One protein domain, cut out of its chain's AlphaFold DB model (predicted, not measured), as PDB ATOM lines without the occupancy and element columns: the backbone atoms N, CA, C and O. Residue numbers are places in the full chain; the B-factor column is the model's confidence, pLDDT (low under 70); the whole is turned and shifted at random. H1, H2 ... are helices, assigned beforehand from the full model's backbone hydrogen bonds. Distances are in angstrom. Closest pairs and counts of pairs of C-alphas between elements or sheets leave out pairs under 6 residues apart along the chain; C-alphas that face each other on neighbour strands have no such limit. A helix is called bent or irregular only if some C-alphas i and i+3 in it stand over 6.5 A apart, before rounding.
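Overview. This is residues 25 to 77 of the 103 residues of an uncharacterized protein of Aeromicrobium flavum (UniProt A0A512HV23). One long, straight helix, H1, makes the longest axis of an open, flat frame; at its far end the short helix H2 turns the corner, and an irregular stretch, residues 58 to 66, leads on to a second, shorter arm, H3, which points away from H1. The three helices form no packed core, and the space between H1 and H3 is empty. The printed part has 53 residues with three named helices, in the order H1, H2, H3, and no named strand; the class is all helix. It is only just extended, close to loose, with a radius of gyration of the C-alphas of 15.3 A, and the C-alphas span 43 by 36 by 6 A.

Arrangement. The longest helix is H1, residues 25 to 52, which touches no helix. H2, residues 54 to 57, follows it after a tight link of one residue, Leu 53. H1 and H2 are close but not clearly touching, with 2 pairs of C-alphas within 8 A; the closest C-alphas are those of Ser 50 and Phe 57, 6.0 A apart. H3, residues 67 to 76, is apart from H1 and also apart from H2. Residues 25 to 45 of H1 stand free, and so do residues 59 to 77, of which 67 to 76 belong to H3. In H1 and H3 every pair of O of residue i and N of residue i+4 is within hydrogen-bond range; H2 is too short for such a pair, but its one pair of O i and N i+3 is within range.

Along the chain. H1 begins at C-alpha 25, at (-39.887, -6.851, 47.225), and ends at C-alpha 52, at (-39.859, 21.244, 17.693), 40.8 A from its first. H2 is neither bent nor irregular, but only just: C-alphas 54 and 57 are 6.5 A apart. H3 measures 14.2 A from its first to its last C-alpha and ends at C-alpha 76, at (-68.509, -0.752, 28.610).

Size, cuts and confidence. The two C-alphas farthest apart are those of Pro 25 and Asp 56, 43.6 A. The first and last printed C-alphas, of Pro 25 and Ser 77, are 36.5 A apart. The printed part has no cut; the link from H2 to H3, of 9 residues, is short. The mean pLDDT of the printed part of the model is 79.5, with 92 for H1, 62 for H2 and 71 for H3. Confidence is low, under 70, at residues 54 to 68 and at residues 70, 73, 75 and 77.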
ATOM      1  N   PRO A  25     -39.731  -8.287  47.009       91.69
ATOM      2  CA  PRO A  25     -39.887  -6.851  47.225       91.69
ATOM      3  C   PRO A  25     -38.762  -6.048  46.559       91.69
ATOM      4  O   PRO A  25     -38.999  -4.943  46.072       91.69
ATOM      5  N   GLY A  26     -37.550  -6.605  46.484       94.44
ATOM      6  CA  GLY A  26     -36.433  -6.003  45.757       94.44
ATOM      7  C   GLY A  26     -36.684  -5.925  44.249       94.44
ATOM      8  O   GLY A  26     -36.470  -4.870  43.652       94.44
ATOM      9  N   LEU A  27     -37.173  -7.009  43.640       93.50
ATOM     10  CA  LEU A  27     -37.504  -7.063  42.209       93.50
ATOM     11  C   LEU A  27     -38.675  -6.142  41.854       93.50
ATOM     12  O   LEU A  27     -38.597  -5.396  40.882       93.50
ATOM     13  N   ALA A  28     -39.727  -6.129  42.675       94.06
ATOM     14  CA  ALA A  28     -40.874  -5.245  42.480       94.06
ATOM     15  C   ALA A  28     -40.461  -3.765  42.511       94.06
ATOM     16  O   ALA A  28     -40.892  -2.981  41.668       94.06
ATOM     17  N   ARG A  29     -39.573  -3.381  43.441       96.25
ATOM     18  CA  ARG A  29     -39.019  -2.018  43.505       96.25
ATOM     19  C   ARG A  29     -38.213  -1.668  42.258       96.25
ATOM     20  O   ARG A  29     -38.380  -0.574  41.731       96.25
ATOM     21  N   GLN A  30     -37.374  -2.582  41.770       96.50
ATOM     22  CA  GLN A  30     -36.590  -2.368  40.550       96.50
ATOM     23  C   GLN A  30     -37.487  -2.207  39.320       96.50
ATOM     24  O   GLN A  30     -37.308  -1.261  38.558       96.50
ATOM     25  N   ALA A  31     -38.492  -3.069  39.166       96.81
ATOM     26  CA  ALA A  31     -39.470  -2.961  38.089       96.81
ATOM     27  C   ALA A  31     -40.248  -1.638  38.164       96.81
ATOM     28  O   ALA A  31     -40.394  -0.949  37.158       96.81
ATOM     29  N   ALA A  32     -40.691  -1.235  39.358       96.75
ATOM     30  CA  ALA A  32     -41.382   0.037  39.555       96.75
ATOM     31  C   ALA A  32     -40.493   1.239  39.198       96.75
ATOM     32  O   ALA A  32     -40.949   2.169  38.530       96.75
ATOM     33  N   GLN A  33     -39.220   1.208  39.603       97.75
ATOM     34  CA  GLN A  33     -38.241   2.235  39.256       97.75
ATOM     35  C   GLN A  33     -38.038   2.299  37.738       97.75
ATOM     36  O   GLN A  33     -38.100   3.381  37.163       97.75
ATOM     37  N   PHE A  34     -37.871   1.146  37.086       97.94
ATOM     38  CA  PHE A  34     -37.706   1.048  35.639       97.94
ATOM     39  C   PHE A  34     -38.908   1.629  34.890       97.94
ATOM     40  O   PHE A  34     -38.739   2.493  34.035       97.94
ATOM     41  N   VAL A  35     -40.129   1.232  35.260       97.56
ATOM     42  CA  VAL A  35     -41.362   1.773  34.669       97.56
ATOM     43  C   VAL A  35     -41.434   3.288  34.841       97.56
ATOM     44  O   VAL A  35     -41.809   4.002  33.911       97.56
ATOM     45  N   ARG A  36     -41.047   3.807  36.012       97.00
ATOM     46  CA  ARG A  36     -41.016   5.250  36.265       97.00
ATOM     47  C   ARG A  36     -40.008   5.962  35.364       97.00
ATOM     48  O   ARG A  36     -40.345   7.007  34.816       97.00
ATOM     49  N   THR A  37     -38.819   5.393  35.181       97.12
ATOM     50  CA  THR A  37     -37.796   5.921  34.270       97.12
ATOM     51  C   THR A  37     -38.285   5.920  32.826       97.12
ATOM     52  O   THR A  37     -38.216   6.953  32.171       97.12
ATOM     53  N   VAL A  38     -38.842   4.805  32.346       97.44
ATOM     54  CA  VAL A  38     -39.388   4.697  30.984       97.44
ATOM     55  C   VAL A  38     -40.496   5.721  30.757       97.44
ATOM     56  O   VAL A  38     -40.492   6.415  29.743       97.44
ATOM     57  N   ARG A  39     -41.414   5.878  31.718       95.19
ATOM     58  CA  ARG A  39     -42.463   6.900  31.651       95.19
ATOM     59  C   ARG A  39     -41.874   8.304  31.544       95.19
ATOM     60  O   ARG A  39     -42.317   9.083  30.713       95.19
ATOM     61  N   GLN A  40     -40.867   8.608  32.357       96.56
ATOM     62  CA  GLN A  40     -40.221   9.915  32.354       96.56
ATOM     63  C   GLN A  40     -39.502  10.190  31.026       96.56
ATOM     64  O   GLN A  40     -39.622  11.285  30.491       96.56
ATOM     65  N   MET A  41     -38.831   9.185  30.454       96.12
ATOM     66  CA  MET A  41     -38.221   9.270  29.124       96.12
ATOM     67  C   MET A  41     -39.264   9.516  28.028       96.12
ATOM     68  O   MET A  41     -39.058  10.375  27.177       96.12
ATOM     69  N   ALA A  42     -40.393   8.802  28.067       93.50
ATOM     70  CA  ALA A  42     -41.489   8.997  27.120       93.50
ATOM     71  C   ALA A  42     -42.095  10.407  27.228       93.50
ATOM     72  O   ALA A  42     -42.331  11.055  26.208       93.50
ATOM     73  N   ASP A  43     -42.300  10.902  28.452       92.44
ATOM     74  CA  ASP A  43     -42.801  12.255  28.708       92.44
ATOM     75  C   ASP A  43     -41.820  13.324  28.186       92.44
ATOM     76  O   ASP A  43     -42.245  14.285  27.542       92.44
ATOM     77  N   THR A  44     -40.510  13.142  28.396       92.88
ATOM     78  CA  THR A  44     -39.466  14.037  27.870       92.88
ATOM     79  C   THR A  44     -39.435  14.040  26.344       92.88
ATOM     80  O   THR A  44     -39.553  15.112  25.754       92.88
ATOM     81  N   ALA A  45     -39.364  12.870  25.703       89.94
ATOM     82  CA  ALA A  45     -39.335  12.761  24.243       89.94
ATOM     83  C   ALA A  45     -40.588  13.374  23.599       89.94
ATOM     84  O   ALA A  45     -40.501  14.117  22.624       89.94
ATOM     85  N   LYS A  46     -41.765  13.140  24.196       85.44
ATOM     86  CA  LYS A  46     -43.014  13.794  23.790       85.44
ATOM     87  C   LYS A  46     -42.923  15.315  23.914       85.44
ATOM     88  O   LYS A  46     -43.422  16.021  23.039       85.44
ATOM     89  N   SER A  47     -42.328  15.825  24.993       86.81
ATOM     90  CA  SER A  47     -42.188  17.269  25.210       86.81
ATOM     91  C   SER A  47     -41.253  17.923  24.193       86.81
ATOM     92  O   SER A  47     -41.568  19.003  23.705       86.81
ATOM     93  N   GLU A  48     -40.152  17.258  23.834       86.69
ATOM     94  CA  GLU A  48     -39.187  17.733  22.837       86.69
ATOM     95  C   GLU A  48     -39.822  17.761  21.447       86.69
ATOM     96  O   GLU A  48     -39.813  18.797  20.783       86.69
ATOM     97  N   LEU A  49     -40.504  16.678  21.071       83.19
ATOM     98  CA  LEU A  49     -41.205  16.567  19.796       83.19
ATOM     99  C   LEU A  49     -42.331  17.604  19.654       83.19
ATOM    100  O   LEU A  49     -42.462  18.242  18.613       83.19
ATOM    101  N   SER A  50     -43.091  17.842  20.731       81.69
ATOM    102  CA  SER A  50     -44.126  18.890  20.771       81.69
ATOM    103  C   SER A  50     -43.538  20.305  20.673       81.69
ATOM    104  O   SER A  50     -44.227  21.239  20.273       81.69
ATOM    105  N   ARG A  51     -42.277  20.486  21.081       81.94
ATOM    106  CA  ARG A  51     -41.590  21.784  21.095       81.94
ATOM    107  C   ARG A  51     -40.938  22.106  19.751       81.94
ATOM    108  O   ARG A  51     -40.883  23.279  19.400       81.94
ATOM    109  N   GLU A  52     -40.468  21.094  19.024       79.25
ATOM    110  CA  GLU A  52     -39.859  21.244  17.693       79.25
ATOM    111  C   GLU A  52     -40.881  21.260  16.551       79.25
ATOM    112  O   GLU A  52     -40.709  22.028  15.609       79.25
ATOM    113  N   LEU A  53     -41.953  20.464  16.631       72.81
ATOM    114  CA  LEU A  53     -42.978  20.396  15.577       72.81
ATOM    115  C   LEU A  53     -44.124  21.407  15.752       72.81
ATOM    116  O   LEU A  53     -44.911  21.598  14.832       72.81
ATOM    117  N   GLY A  54     -44.231  22.075  16.906       68.50
ATOM    118  CA  GLY A  54     -45.325  23.015  17.180       68.50
ATOM    119  C   GLY A  54     -46.706  22.344  17.266       68.50
ATOM    120  O   GLY A  54     -46.815  21.136  17.486       68.50
ATOM    121  N   ASP A  55     -47.778  23.135  17.125       62.53
ATOM    122  CA  ASP A  55     -49.176  22.686  17.288       62.53
ATOM    123  C   ASP A  55     -49.597  21.562  16.313       62.53
ATOM    124  O   ASP A  55     -50.579  20.879  16.590       62.53
ATOM    125  N   ASP A  56     -48.813  21.273  15.268       58.31
ATOM    126  CA  ASP A  56     -49.058  20.185  14.308       58.31
ATOM    127  C   ASP A  56     -48.993  18.778  14.951       58.31
ATOM    128  O   ASP A  56     -49.558  17.820  14.421       58.31
ATOM    129  N   PHE A  57     -48.373  18.617  16.134       58.75
ATOM    130  CA  PHE A  57     -48.397  17.347  16.884       58.75
ATOM    131  C   PHE A  57     -49.670  17.153  17.727       58.75
ATOM    132  O   PHE A  57     -49.972  16.029  18.129       58.75
ATOM    133  N   LYS A  58     -50.433  18.218  18.020       57.66
ATOM    134  CA  LYS A  58     -51.703  18.104  18.767       57.66
ATOM    135  C   LYS A  58     -52.795  17.398  17.963       57.66
ATOM    136  O   LYS A  58     -53.694  16.829  18.581       57.66
ATOM    137  N   ASP A  59     -52.704  17.427  16.634       58.16
ATOM    138  CA  ASP A  59     -53.653  16.761  15.737       58.16
ATOM    139  C   ASP A  59     -53.420  15.243  15.651       58.16
ATOM    140  O   ASP A  59     -54.336  14.487  15.318       58.16
ATOM    141  N   LEU A  60     -52.235  14.757  16.049       56.59
ATOM    142  CA  LEU A  60     -52.027  13.338  16.329       56.59
ATOM    143  C   LEU A  60     -52.687  13.021  17.676       56.59
ATOM    144  O   LEU A  60     -52.257  13.456  18.743       56.59
ATOM    145  N   ASN A  61     -53.793  12.286  17.628       56.34
ATOM    146  CA  ASN A  61     -54.715  12.115  18.743       56.34
ATOM    147  C   ASN A  61     -54.122  11.217  19.848       56.34
ATOM    148  O   ASN A  61     -54.373  10.017  19.919       56.34
ATOM    149  N   LEU A  62     -53.346  11.791  20.772       55.97
ATOM    150  CA  LEU A  62     -52.780  11.057  21.917       55.97
ATOM    151  C   LEU A  62     -53.834  10.388  22.820       55.97
ATOM    152  O   LEU A  62     -53.482   9.546  23.646       55.97
ATOM    153  N   ARG A  63     -55.109  10.768  22.689       57.88
ATOM    154  CA  ARG A  63     -56.238  10.157  23.403       57.88
ATOM    155  C   ARG A  63     -56.592   8.766  22.879       57.88
ATOM    156  O   ARG A  63     -57.082   7.971  23.674       57.88
ATOM    157  N   ASP A  64     -56.282   8.453  21.621       60.12
ATOM    158  CA  ASP A  64     -56.491   7.110  21.054       60.12
ATOM    159  C   ASP A  64     -55.490   6.088  21.616       60.12
ATOM    160  O   ASP A  64     -55.728   4.885  21.594       60.12
ATOM    161  N   LEU A  65     -54.385   6.570  22.191       62.38
ATOM    162  CA  LEU A  65     -53.360   5.755  22.844       62.38
ATOM    163  C   LEU A  65     -53.548   5.659  24.367       62.38
ATOM    164  O   LEU A  65     -52.693   5.086  25.042       62.38
ATOM    165  N   ASP A  66     -54.622   6.221  24.941       67.44
ATOM    166  CA  ASP A  66     -54.843   6.142  26.387       67.44
ATOM    167  C   ASP A  66     -55.256   4.707  26.775       67.44
ATOM    168  O   ASP A  66     -56.356   4.258  26.436       67.44
ATOM    169  N   PRO A  67     -54.427   3.967  27.537       61.38
ATOM    170  CA  PRO A  67     -54.746   2.598  27.926       61.38
ATOM    171  C   PRO A  67     -56.019   2.522  28.778       61.38
ATOM    172  O   PRO A  67     -56.684   1.488  28.800       61.38
ATOM    173  N   ARG A  68     -56.407   3.609  29.461       69.50
ATOM    174  CA  ARG A  68     -57.686   3.661  30.172       69.50
ATOM    175  C   ARG A  68     -58.859   3.736  29.218       69.50
ATOM    176  O   ARG A  68     -59.889   3.174  29.560       69.50
ATOM    177  N   ALA A  69     -58.731   4.395  28.066       72.12
ATOM    178  CA  ALA A  69     -59.777   4.406  27.049       72.12
ATOM    179  C   ALA A  69     -59.989   2.996  26.479       72.12
ATOM    180  O   ALA A  69     -61.129   2.553  26.409       72.12
ATOM    181  N   ALA A  70     -58.909   2.248  26.225       67.25
ATOM    182  CA  ALA A  70     -58.982   0.850  25.791       67.25
ATOM    183  C   ALA A  70     -59.633  -0.070  26.843       67.25
ATOM    184  O   ALA A  70     -60.511  -0.866  26.528       67.25
ATOM    185  N   VAL A  71     -59.259   0.060  28.122       73.31
ATOM    186  CA  VAL A  71     -59.887  -0.717  29.212       73.31
ATOM    187  C   VAL A  71     -61.347  -0.315  29.415       73.31
ATOM    188  O   VAL A  71     -62.186  -1.155  29.733       73.31
ATOM    189  N   ARG A  72     -61.653   0.973  29.244       78.81
ATOM    190  CA  ARG A  72     -63.003   1.521  29.346       78.81
ATOM    191  C   ARG A  72     -63.885   0.954  28.239       78.81
ATOM    192  O   ARG A  72     -64.958   0.457  28.544       78.81
ATOM    193  N   ASP A  73     -63.405   0.948  27.005       69.12
ATOM    194  CA  ASP A  73     -64.106   0.339  25.877       69.12
ATOM    195  C   ASP A  73     -64.399  -1.149  26.130       69.12
ATOM    196  O   ASP A  73     -65.541  -1.576  26.036       69.12
ATOM    197  N   VAL A  74     -63.423  -1.915  26.627       70.81
ATOM    198  CA  VAL A  74     -63.612  -3.333  26.993       70.81
ATOM    199  C   VAL A  74     -64.589  -3.542  28.166       70.81
ATOM    200  O   VAL A  74     -65.249  -4.574  28.234       70.81
ATOM    201  N   MET A  75     -64.681  -2.597  29.106       69.94
ATOM    202  CA  MET A  75     -65.601  -2.669  30.253       69.94
ATOM    203  C   MET A  75     -67.035  -2.245  29.921       69.94
ATOM    204  O   MET A  75     -67.965  -2.690  30.591       69.94
ATOM    205  N   PHE A  76     -67.210  -1.338  28.958       77.12
ATOM    206  CA  PHE A  76     -68.509  -0.752  28.610       77.12
ATOM    207  C   PHE A  76     -69.105  -1.317  27.313       77.12
ATOM    208  O   PHE A  76     -70.305  -1.152  27.100       77.12
ATOM    209  N   SER A  77     -68.311  -2.000  26.489       61.75
ATOM    210  CA  SER A  77     -68.785  -2.763  25.337       61.75
ATOM    211  C   SER A  77     -69.207  -4.170  25.769       61.75
ATOM    212  O   SER A  77     -68.535  -4.820  26.570       61.75
TER     213      SER A  77